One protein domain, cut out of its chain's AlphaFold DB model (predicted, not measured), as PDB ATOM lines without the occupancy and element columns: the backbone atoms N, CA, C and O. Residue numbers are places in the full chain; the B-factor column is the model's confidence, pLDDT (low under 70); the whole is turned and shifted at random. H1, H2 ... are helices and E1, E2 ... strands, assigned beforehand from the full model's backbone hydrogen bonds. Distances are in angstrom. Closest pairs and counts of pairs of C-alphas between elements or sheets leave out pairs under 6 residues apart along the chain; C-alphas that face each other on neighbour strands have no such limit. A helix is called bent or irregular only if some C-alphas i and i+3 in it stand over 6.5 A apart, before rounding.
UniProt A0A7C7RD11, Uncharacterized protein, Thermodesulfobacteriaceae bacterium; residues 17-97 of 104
ATOM      1  N   LYS A  17     161.758 202.726 219.426       71.81
ATOM      2  CA  LYS A  17     162.519 203.984 219.292       71.81
ATOM      3  C   LYS A  17     162.257 205.004 220.412       71.81
ATOM      4  O   LYS A  17     163.080 205.889 220.611       71.81
ATOM      5  N   ALA A  18     161.159 204.879 221.158       70.25
ATOM      6  CA  ALA A  18     160.724 205.854 222.167       70.25
ATOM      7  C   ALA A  18     161.228 205.577 223.607       70.25
ATOM      8  O   ALA A  18     160.683 206.120 224.576       70.25
ATOM      9  N   PHE A  19     162.230 204.707 223.777       73.06
ATOM     10  CA  PHE A  19     162.690 204.235 225.092       73.06
ATOM     11  C   PHE A  19     164.192 204.443 225.402       73.06
ATOM     12  O   PHE A  19     164.831 203.494 225.842       73.06
ATOM     13  N   PRO A  20     164.816 205.618 225.190       62.97
ATOM     14  CA  PRO A  20     166.249 205.760 225.472       62.97
ATOM     15  C   PRO A  20     166.606 206.075 226.940       62.97
ATOM     16  O   PRO A  20     167.705 205.724 227.360       62.97
ATOM     17  N   ASP A  21     165.719 206.705 227.721       66.69
ATOM     18  CA  ASP A  21     166.163 207.477 228.900       66.69
ATOM     19  C   ASP A  21     166.267 206.710 230.236       66.69
ATOM     20  O   ASP A  21     166.836 207.235 231.189       66.69
ATOM     21  N   GLU A  22     165.775 205.469 230.340       67.25
ATOM     22  CA  GLU A  22     165.738 204.732 231.628       67.25
ATOM     23  C   GLU A  22     166.170 203.262 231.535       67.25
ATOM     24  O   GLU A  22     166.789 202.721 232.448       67.25
ATOM     25  N   TYR A  23     165.859 202.603 230.423       77.50
ATOM     26  CA  TYR A  23     166.245 201.229 230.131       77.50
ATOM     27  C   TYR A  23     166.333 201.072 228.624       77.50
ATOM     28  O   TYR A  23     165.568 201.686 227.884       77.50
ATOM     29  N   LYS A  24     167.239 200.224 228.145       89.25
ATOM     30  CA  LYS A  24     167.361 199.987 226.706       89.25
ATOM     31  C   LYS A  24     166.386 198.903 226.275       89.25
ATOM     32  O   LYS A  24     166.167 197.927 226.991       89.25
ATOM     33  N   VAL A  25     165.843 199.039 225.073       91.38
ATOM     34  CA  VAL A  25     164.985 198.020 224.468       91.38
ATOM     35  C   VAL A  25     165.708 197.399 223.286       91.38
ATOM     36  O   VAL A  25     166.239 198.111 222.434       91.38
ATOM     37  N   ARG A  26     165.757 196.066 223.231       91.06
ATOM     38  CA  ARG A  26     166.390 195.349 222.121       91.06
ATOM     39  C   ARG A  26     165.607 194.100 221.748       91.06
ATOM     40  O   ARG A  26     165.145 193.361 222.615       91.06
ATOM     41  N   MET A  27     165.497 193.870 220.444       90.69
ATOM     42  CA  MET A  27     164.944 192.644 219.888       90.69
ATOM     43  C   MET A  27     166.055 191.614 219.642       90.69
ATOM     44  O   MET A  27     167.133 191.962 219.159       90.69
ATOM     45  N   PHE A  28     165.774 190.361 219.976       91.62
ATOM     46  CA  PHE A  28     166.667 189.213 219.880       91.62
ATOM     47  C   PHE A  28     166.013 188.126 219.026       91.62
ATOM     48  O   PHE A  28     164.805 187.881 219.119       91.62
ATOM     49  N   ALA A  29     166.810 187.449 218.203       87.81
ATOM     50  CA  ALA A  29     166.348 186.261 217.498       87.81
ATOM     51  C   ALA A  29     166.176 185.079 218.470       87.81
ATOM     52  O   ALA A  29     166.773 185.038 219.542       87.81
ATOM     53  N   LEU A  30     165.428 184.048 218.065       84.25
ATOM     54  CA  LEU A  30     165.247 182.830 218.875       84.25
ATOM     55  C   LEU A  30     166.570 182.148 219.257       84.25
ATOM     56  O   LEU A  30     166.704 181.615 220.353       84.25
ATOM     57  N   ARG A  31     167.568 182.179 218.366       87.12
ATOM     58  CA  ARG A  31     168.912 181.638 218.644       87.12
ATOM     59  C   ARG A  31     169.704 182.466 219.664       87.12
ATOM     60  O   ARG A  31     170.746 182.017 220.116       87.12
ATOM     61  N   GLU A  32     169.224 183.664 219.990       91.94
ATOM     62  CA  GLU A  32     169.870 184.626 220.882       91.94
ATOM     63  C   GLU A  32     169.157 184.730 222.242       91.94
ATOM     64  O   GLU A  32     169.352 185.695 222.978       91.94
ATOM     65  N   ILE A  33     168.313 183.750 222.594       90.19
ATOM     66  CA  ILE A  33     167.623 183.720 223.894       90.19
ATOM     67  C   ILE A  33     168.602 183.847 225.078       90.19
ATOM     68  O   ILE A  33     168.306 184.638 225.972       90.19
ATOM     69  N   PRO A  34     169.771 183.173 225.115       92.31
ATOM     70  CA  PRO A  34     170.722 183.365 226.213       92.31
ATOM     71  C   PRO A  34     171.177 184.825 226.366       92.31
ATOM     72  O   PRO A  34     171.250 185.347 227.477       92.31
ATOM     73  N   GLN A  35     171.421 185.514 225.250       94.94
ATOM     74  CA  GLN A  35     171.786 186.931 225.229       94.94
ATOM     75  C   GLN A  35     170.608 187.818 225.644       94.94
ATOM     76  O   GLN A  35     170.816 188.813 226.334       94.94
ATOM     77  N   ALA A  36     169.382 187.450 225.267       94.06
ATOM     78  CA  ALA A  36     168.171 188.134 225.703       94.06
ATOM     79  C   ALA A  36     168.019 188.069 227.230       94.06
ATOM     80  O   ALA A  36     167.718 189.086 227.850       94.06
ATOM     81  N   VAL A  37     168.277 186.907 227.841       93.00
ATOM     82  CA  VAL A  37     168.234 186.731 229.303       93.00
ATOM     83  C   VAL A  37     169.296 187.590 229.983       93.00
ATOM     84  O   VAL A  37     168.945 188.397 230.842       93.00
ATOM     85  N   ALA A  38     170.556 187.501 229.547       94.44
ATOM     86  CA  ALA A  38     171.641 188.312 230.105       94.44
ATOM     87  C   ALA A  38     171.357 189.821 229.981       94.44
ATOM     88  O   ALA A  38     171.625 190.597 230.894       94.44
ATOM     89  N   TRP A  39     170.764 190.249 228.865       94.88
ATOM     90  CA  TRP A  39     170.330 191.631 228.671       94.88
ATOM     91  C   TRP A  39     169.226 192.043 229.648       94.88
ATOM     92  O   TRP A  39     169.283 193.138 230.214       94.88
ATOM     93  N   ALA A  40     168.245 191.164 229.863       94.62
ATOM     94  CA  ALA A  40     167.156 191.384 230.803       94.62
ATOM     95  C   ALA A  40     167.669 191.532 232.237       94.62
ATOM     96  O   ALA A  40     167.227 192.435 232.944       94.62
ATOM     97  N   GLU A  41     168.613 190.692 232.661       92.88
ATOM     98  CA  GLU A  41     169.186 190.719 234.015       92.88
ATOM     99  C   GLU A  41     169.840 192.063 234.363       92.88
ATOM    100  O   GLU A  41     169.804 192.482 235.519       92.88
ATOM    101  N   LEU A  42     170.338 192.797 233.365       91.94
ATOM    102  CA  LEU A  42     170.857 194.161 233.527       91.94
ATOM    103  C   LEU A  42     169.757 195.224 233.735       91.94
ATOM    104  O   LEU A  42     170.057 196.413 233.790       91.94
ATOM    105  N   GLY A  43     168.485 194.824 233.807       91.25
ATOM    106  CA  GLY A  43     167.334 195.724 233.920       91.25
ATOM    107  C   GLY A  43     166.846 196.288 232.586       91.25
ATOM    108  O   GLY A  43     165.963 197.141 232.574       91.25
ATOM    109  N   ASN A  44     167.374 195.815 231.456       93.94
ATOM    110  CA  ASN A  44     166.916 196.242 230.136       93.94
ATOM    111  C   ASN A  44     165.716 195.410 229.657       93.94
ATOM    112  O   ASN A  44     165.452 194.321 230.167       93.94
ATOM    113  N   ILE A  45     164.993 195.908 228.654       94.25
ATOM    114  CA  ILE A  45     163.912 195.157 228.011       94.25
ATOM    115  C   ILE A  45     164.500 194.332 226.868       94.25
ATOM    116  O   ILE A  45     165.049 194.873 225.899       94.25
ATOM    117  N   ALA A  46     164.358 193.017 226.971       95.00
ATOM    118  CA  ALA A  46     164.651 192.078 225.899       95.00
ATOM    119  C   ALA A  46     163.343 191.574 225.284       95.00
ATOM    120  O   ALA A  46     162.433 191.149 225.991       95.00
ATOM    121  N   ILE A  47     163.255 191.618 223.956       93.25
ATOM    122  CA  ILE A  47     162.092 191.158 223.196       93.25
ATOM    123  C   ILE A  47     162.546 190.049 222.259       93.25
ATOM    124  O   ILE A  47     163.504 190.235 221.520       93.25
ATOM    125  N   HIS A  48     161.866 188.911 222.236       91.19
ATOM    126  CA  HIS A  48     162.125 187.872 221.241       91.19
ATOM    127  C   HIS A  48     160.828 187.216 220.778       91.19
ATOM    128  O   HIS A  48     159.776 187.363 221.396       91.19
ATOM    129  N   GLU A  49     160.869 186.487 219.669       84.62
ATOM    130  CA  GLU A  49     159.692 185.776 219.168       84.62
ATOM    131  C   GLU A  49     159.262 184.668 220.136       84.62
ATOM    132  O   GLU A  49     160.095 184.001 220.757       84.62
ATOM    133  N   ASN A  50     157.954 184.439 220.258       80.44
ATOM    134  CA  ASN A  50     157.455 183.340 221.074       80.44
ATOM    135  C   ASN A  50     157.540 182.007 220.300       80.44
ATOM    136  O   ASN A  50     156.973 181.862 219.214       80.44
ATOM    137  N   TYR A  51     158.222 181.011 220.878       64.75
ATOM    138  CA  TYR A  51     158.530 179.724 220.237       64.75
ATOM    139  C   TYR A  51     157.271 178.899 219.884       64.75
ATOM    140  O   TYR A  51     157.323 178.013 219.029       64.75
ATOM    141  N   HIS A  52     156.122 179.157 220.527       55.38
ATOM    142  CA  HIS A  52     154.992 178.210 220.554       55.38
ATOM    143  C   HIS A  52     153.664 178.659 219.937       55.38
ATOM    144  O   HIS A  52     152.705 177.884 219.915       55.38
ATOM    145  N   SER A  53     153.569 179.843 219.334       53.53
ATOM    146  CA  SER A  53     152.282 180.254 218.770       53.53
ATOM    147  C   SER A  53     152.027 179.690 217.362       53.53
ATOM    148  O   SER A  53     152.642 180.082 216.360       53.53
ATOM    149  N   ARG A  54     151.064 178.760 217.268       54.16
ATOM    150  CA  ARG A  54     150.510 178.242 216.000       54.16
ATOM    151  C   ARG A  54     149.411 179.134 215.400       54.16
ATOM    152  O   ARG A  54     149.013 178.873 214.269       54.16
ATOM    153  N   ARG A  55     148.907 180.150 216.121       58.09
ATOM    154  CA  ARG A  55     147.700 180.909 215.716       58.09
ATOM    155  C   ARG A  55     147.849 182.436 215.702       58.09
ATOM    156  O   ARG A  55     147.295 183.053 214.802       58.09
ATOM    157  N   ARG A  56     148.595 183.044 216.635       67.88
ATOM    158  CA  ARG A  56     148.736 184.513 216.738       67.88
ATOM    159  C   ARG A  56     150.170 184.922 217.027       67.88
ATOM    160  O   ARG A  56     150.731 184.517 218.037       67.88
ATOM    161  N   GLN A  57     150.766 185.696 216.137       73.69
ATOM    162  CA  GLN A  57     152.108 186.206 216.355       73.69
ATOM    163  C   GLN A  57     152.189 187.039 217.624       73.69
ATOM    164  O   GLN A  57     151.321 187.868 217.889       73.69
ATOM    165  N   SER A  58     153.211 186.753 218.417       84.06
ATOM    166  CA  SER A  58     153.441 187.400 219.691       84.06
ATOM    167  C   SER A  58     154.925 187.452 219.987       84.06
ATOM    168  O   SER A  58     155.716 186.623 219.518       84.06
ATOM    169  N   TYR A  59     155.267 188.440 220.791       88.44
ATOM    170  CA  TYR A  59     156.595 188.638 221.315       88.44
ATOM    171  C   TYR A  59     156.620 188.229 222.779       88.44
ATOM    172  O   TYR A  59     155.674 188.462 223.527       88.44
ATOM    173  N   HIS A  60     157.703 187.595 223.189       92.19
ATOM    174  CA  HIS A  60     158.032 187.406 224.583       92.19
ATOM    175  C   HIS A  60     158.908 188.575 225.017       92.19
ATOM    176  O   HIS A  60     159.936 188.847 224.396       92.19
ATOM    177  N   VAL A  61     158.461 189.289 226.043       93.81
ATOM    178  CA  VAL A  61     159.149 190.462 226.581       93.81
ATOM    179  C   VAL A  61     159.636 190.102 227.969       93.81
ATOM    180  O   VAL A  61     158.834 189.634 228.775       93.81
ATOM    181  N   ILE A  62     160.923 190.307 228.238       95.31
ATOM    182  CA  ILE A  62     161.569 189.949 229.500       95.31
ATOM    183  C   ILE A  62     162.387 191.116 230.065       95.31
ATOM    184  O   ILE A  62     162.963 191.905 229.310       95.31
ATOM    185  N   CYS A  63     162.442 191.219 231.395       95.94
ATOM    186  CA  CYS A  63     163.242 192.208 232.122       95.94
ATOM    187  C   CYS A  63     163.546 191.756 233.556       95.94
ATOM    188  O   CYS A  63     162.659 191.280 234.258       95.94
ATOM    189  N   GLY A  64     164.770 191.965 234.034       94.75
ATOM    190  CA  GLY A  64     165.174 191.707 235.419       94.75
ATOM    191  C   GLY A  64     164.501 192.633 236.435       94.75
ATOM    192  O   GLY A  64     164.334 192.269 237.597       94.75
ATOM    193  N   GLN A  65     164.050 193.811 235.995       93.25
ATOM    194  CA  GLN A  65     163.381 194.804 236.832       93.25
ATOM    195  C   GLN A  65     161.896 194.896 236.474       93.25
ATOM    196  O   GLN A  65     161.528 195.291 235.366       93.25
ATOM    197  N   LYS A  66     161.029 194.557 237.434       93.25
ATOM    198  CA  LYS A  66     159.571 194.585 237.243       93.25
ATOM    199  C   LYS A  66     159.072 195.971 236.837       93.25
ATOM    200  O   LYS A  66     158.231 196.075 235.951       93.25
ATOM    201  N   ASP A  67     159.611 197.019 237.451       92.75
ATOM    202  CA  ASP A  67     159.173 198.397 237.219       92.75
ATOM    203  C   ASP A  67     159.455 198.863 235.789       92.75
ATOM    204  O   ASP A  67     158.603 199.498 235.171       92.75
ATOM    205  N   ASN A  68     160.597 198.475 235.214       92.38
ATOM    206  CA  ASN A  68     160.912 198.778 233.816       92.38
ATOM    207  C   ASN A  68     159.939 198.065 232.876       92.38
ATOM    208  O   ASN A  68     159.461 198.662 231.911       92.38
ATOM    209  N   LEU A  69     159.578 196.818 233.193       92.25
ATOM    210  CA  LEU A  69     158.582 196.069 232.432       92.25
ATOM    211  C   LEU A  69     157.184 196.696 232.530       92.25
ATOM    212  O   LEU A  69     156.492 196.793 231.519       92.25
ATOM    213  N   LEU A  70     156.787 197.175 233.713       92.81
ATOM    214  CA  LEU A  70     155.528 197.902 233.911       92.81
ATOM    215  C   LEU A  70     155.493 199.184 233.077       92.81
ATOM    216  O   LEU A  70     154.546 199.401 232.319       92.81
ATOM    217  N   ARG A  71     156.545 200.008 233.160       90.25
ATOM    218  CA  ARG A  71     156.680 201.236 232.357       90.25
ATOM    219  C   ARG A  71     156.630 200.931 230.863       90.25
ATOM    220  O   ARG A  71     155.966 201.650 230.119       90.25
ATOM    221  N   PHE A  72     157.300 199.860 230.435       90.25
ATOM    222  CA  PHE A  72     157.261 199.399 229.051       90.25
ATOM    223  C   PHE A  72     155.825 199.079 228.635       90.25
ATOM    224  O   PHE A  72     155.332 199.686 227.686       90.25
ATOM    225  N   CYS A  73     155.124 198.227 229.391       89.94
ATOM    226  CA  CYS A  73     153.729 197.864 229.136       89.94
ATOM    227  C   CYS A  73     152.804 199.081 229.037       89.94
ATOM    228  O   CYS A  73     152.027 199.161 228.087       89.94
ATOM    229  N   HIS A  74     152.924 200.046 229.952       88.88
ATOM    230  CA  HIS A  74     152.140 201.281 229.901       88.88
ATOM    231  C   HIS A  74     152.368 202.066 228.604       88.88
ATOM    232  O   HIS A  74     151.396 202.519 228.000       88.88
ATOM    233  N   LYS A  75     153.618 202.194 228.136       85.62
ATOM    234  CA  LYS A  75     153.921 202.924 226.892       85.62
ATOM    235  C   LYS A  75     153.406 202.222 225.635       85.62
ATOM    236  O   LYS A  75     152.972 202.899 224.710       85.62
ATOM    237  N   ILE A  76     153.462 200.890 225.577       84.00
ATOM    238  CA  ILE A  76     152.994 200.123 224.405       84.00
ATOM    239  C   ILE A  76     151.512 199.718 224.486       84.00
ATOM    240  O   ILE A  76     151.028 199.005 223.608       84.00
ATOM    241  N   GLY A  77     150.798 200.122 225.543       84.94
ATOM    242  CA  GLY A  77     149.400 199.748 225.771       84.94
ATOM    243  C   GLY A  77     149.186 198.253 226.049       84.94
ATOM    244  O   GLY A  77     148.116 197.723 225.759       84.94
ATOM    245  N   ALA A  78     150.194 197.552 226.576       86.12
ATOM    246  CA  ALA A  78     150.080 196.143 226.948       86.12
ATOM    247  C   ALA A  78     149.515 195.971 228.367       86.12
ATOM    248  O   ALA A  78     149.729 196.801 229.251       86.12
ATOM    249  N   SER A  79     148.825 194.853 228.601       87.62
ATOM    250  CA  SER A  79     148.249 194.534 229.907       87.62
ATOM    251  C   SER A  79     149.337 194.182 230.922       87.62
ATOM    252  O   SER A  79     150.025 193.169 230.800       87.62
ATOM    253  N   VAL A  80     149.456 194.991 231.977       89.44
ATOM    254  CA  VAL A  80     150.378 194.733 233.099       89.44
ATOM    255  C   VAL A  80     149.976 193.511 233.930       89.44
ATOM    256  O   VAL A  80     150.823 192.900 234.577       89.44
ATOM    257  N   ASN A  81     148.701 193.111 233.872       90.12
ATOM    258  CA  ASN A  81     148.179 191.945 234.590       90.12
ATOM    259  C   ASN A  81     148.727 190.619 234.040       90.12
ATOM    260  O   ASN A  81     148.610 189.583 234.687       90.12
ATOM    261  N   GLU A  82     149.319 190.640 232.843       88.00
ATOM    262  CA  GLU A  82     149.922 189.464 232.213       88.00
ATOM    263  C   GLU A  82     151.405 189.284 232.575       88.00
ATOM    264  O   GLU A  82     152.015 188.297 232.155       88.00
ATOM    265  N   ILE A  83     151.984 190.203 233.361       93.50
ATOM    266  CA  ILE A  83     153.367 190.105 233.833       93.50
ATOM    267  C   ILE A  83     153.488 188.987 234.869       93.50
ATOM    268  O   ILE A  83     152.799 188.973 235.891       93.50
ATOM    269  N   LYS A  84     154.432 188.079 234.632       94.44
ATOM    270  CA  LYS A  84     154.750 186.942 235.497       94.44
ATOM    271  C   LYS A  84     156.222 186.961 235.880       94.44
ATOM    272  O   LYS A  84     157.053 187.468 235.130       94.44
ATOM    273  N   ALA A  85     156.547 186.421 237.049       93.56
ATOM    274  CA  ALA A  85     157.926 186.096 237.390       93.56
ATOM    275  C   ALA A  85     158.314 184.790 236.687       93.56
ATOM    276  O   ALA A  85     157.505 183.864 236.625       93.56
ATOM    277  N   SER A  86     159.535 184.716 236.166       89.88
ATOM    278  CA  SER A  86     160.073 183.458 235.658       89.88
ATOM    279  C   SER A  86     160.333 182.491 236.813       89.88
ATOM    280  O   SER A  86     160.846 182.883 237.856       89.88
ATOM    281  N   GLU A  87     160.006 181.216 236.609       86.62
ATOM    282  CA  GLU A  87     160.247 180.155 237.598       86.62
ATOM    283  C   GLU A  87     161.727 179.751 237.681       86.62
ATOM    284  O   GLU A  87     162.185 179.283 238.718       86.62
ATOM    285  N   PHE A  88     162.482 179.940 236.593       84.62
ATOM    286  CA  PHE A  88     163.854 179.431 236.453       84.62
ATOM    287  C   PHE A  88     164.915 180.528 236.383       84.62
ATOM    288  O   PHE A  88     166.096 180.257 236.585       84.62
ATOM    289  N   TYR A  89     164.514 181.762 236.083       83.81
ATOM    290  CA  TYR A  89     165.430 182.867 235.822       83.81
ATOM    291  C   TYR A  89     165.057 184.102 236.638       83.81
ATOM    292  O   TYR A  89     163.916 184.283 237.057       83.81
ATOM    293  N   ARG A  90     166.018 185.010 236.829       88.19
ATOM    294  CA  ARG A  90     165.835 186.238 237.616       88.19
ATOM    295  C   ARG A  90     165.209 187.368 236.789       88.19
ATOM    296  O   ARG A  90     165.720 188.485 236.780       88.19
ATOM    297  N   PHE A  91     164.115 187.085 236.083       93.00
ATOM    298  CA  PHE A  91     163.396 188.088 235.296       93.00
ATOM    299  C   PHE A  91     161.876 187.966 235.394       93.00
ATOM    300  O   PHE A  91     161.309 186.913 235.683       93.00
ATOM    301  N   TRP A  92     161.221 189.077 235.092       95.38
ATOM    302  CA  TRP A  92     159.797 189.207 234.839       95.38
ATOM    303  C   TRP A  92     159.543 189.132 233.343       95.38
ATOM    304  O   TRP A  92     160.390 189.541 232.546       95.38
ATOM    305  N   HIS A  93     158.385 188.619 232.952       94.81
ATOM    306  CA  HIS A  93     158.053 188.446 231.552       94.81
ATOM    307  C   HIS A  93     156.563 188.574 231.257       94.81
ATOM    308  O   HIS A  93     155.726 188.343 232.126       94.81
ATOM    309  N   LEU A  94     156.235 188.906 230.010       93.62
ATOM    310  CA  LEU A  94     154.879 188.805 229.472       93.62
ATOM    311  C   LEU A  94     154.897 188.335 228.016       93.62
ATOM    312  O   LEU A  94     155.915 188.401 227.320       93.62
ATOM    313  N   THR A  95     153.736 187.891 227.538       91.44
ATOM    314  CA  THR A  95     153.504 187.712 226.103       91.44
ATOM    315  C   THR A  95     152.817 188.955 225.561       91.44
ATOM    316  O   THR A  95     151.663 189.213 225.876       91.44
ATOM    317  N   TRP A  96     153.519 189.714 224.729       88.19
ATOM    318  CA  TRP A  96     152.963 190.875 224.056       88.19
ATOM    319  C   TRP A  96     152.378 190.486 222.699       88.19
ATOM    320  O   TRP A  96     153.051 189.911 221.838       88.19
ATOM    321  N   PHE A  97     151.109 190.829 222.502       85.88
ATOM    322  CA  PHE A  97     150.431 190.764 221.216       85.88
ATOM    323  C   PHE A  97     150.400 192.173 220.624       85.88
ATOM    324  O   PHE A  97     149.500 192.940 220.971       85.88
TER     325      PHE A  97
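What this domain is: This is residues 17 to 97 of the 104 residues of an uncharacterized protein of Thermodesulfobacteriaceae bacterium (UniProt A0A7C7RD11). A strongly twisted sheet of four strands forms the middle layer of this domain, with one helix packed on each face: H1 on one, H2 on the other, both running along the strands. The loop between E2 and E3, residues 50 to 58, and the stretch before E1 reach opposite ends of the longest axis. The printed part has 81 residues, with two named helices and four named strands in the order E1, H1, E2, E3, H2, E4. The mixed sheet has the order E1, E2, E3, E4, with E1 and E2 parallel and the other neighbours antiparallel; the class is mixed, helices and strands. The whole is compact, with a radius of gyration of the C-alphas of 11.6 A and spans of 35 by 26 by 26 A.

Where its parts are: E1 covers residues 25 to 28 and begins at C-alpha 25, (164.985, 198.020, 224.468). H1, residues 30 to 41, is 17.5 A long; it is irregular, with C-alphas 31 and 34 8.0 A apart. E2, residues 45 to 49, measures 13.6 A, and E3, residues 59 to 63, measures 13.2 A. H2, residues 66 to 76, is 15.5 A long and begins at C-alpha 66, (159.571, 194.585, 237.243). E4, residues 92 to 96, measures 12.9 A and ends at C-alpha 96, (152.963, 190.875, 224.056).

How they stand to each other: E1 and E4 are the edge strands. E1 and E2 are parallel at 29 degrees, with N 28 and O 47 2.7 A apart, within hydrogen-bond range. With H1 they form a strand-helix-strand unit, two parallel neighbour strands with a helix between them in the chain, and its crossover is right-handed. E2 and E3 are a hairpin, antiparallel at 154 degrees, with N 60 and O 48 at 2.8 A. E3 and E4 are antiparallel at 159 degrees, with N 96 and O 59 at 2.8 A. H1 is on the sheet at a height of 7.8 A, over E2 and only just not over E3, on which 2 of its C-alphas fall. H1 and E2 come closest at the C-alphas of Ala 36 and Ala 46, 5.3 A apart. H2 is on the opposite face at a height of 8.8 A, over E3, and stands at 22 degrees to it on the local plane. H2 and E3 come closest at the C-alphas of Cys 63 and Leu 69, 6.1 A apart. H1 and H2 are apart. In H2 every O i to N i+4 pair is within hydrogen-bond range; in H1, 6 of 8 are.

The domain as a whole: The two C-alphas farthest apart, those of Asp 21 and Arg 54, are 35.6 A from each other. The printed part has no cut. The link from H2 to E4, residues 77 to 91, is long; within it residues 84 to 85 pair antiparallel with residues 92 to 93 of E4. Mean pLDDT of the printed part is 86.3, and residues 20 to 22 and 51 to 56 are under 70.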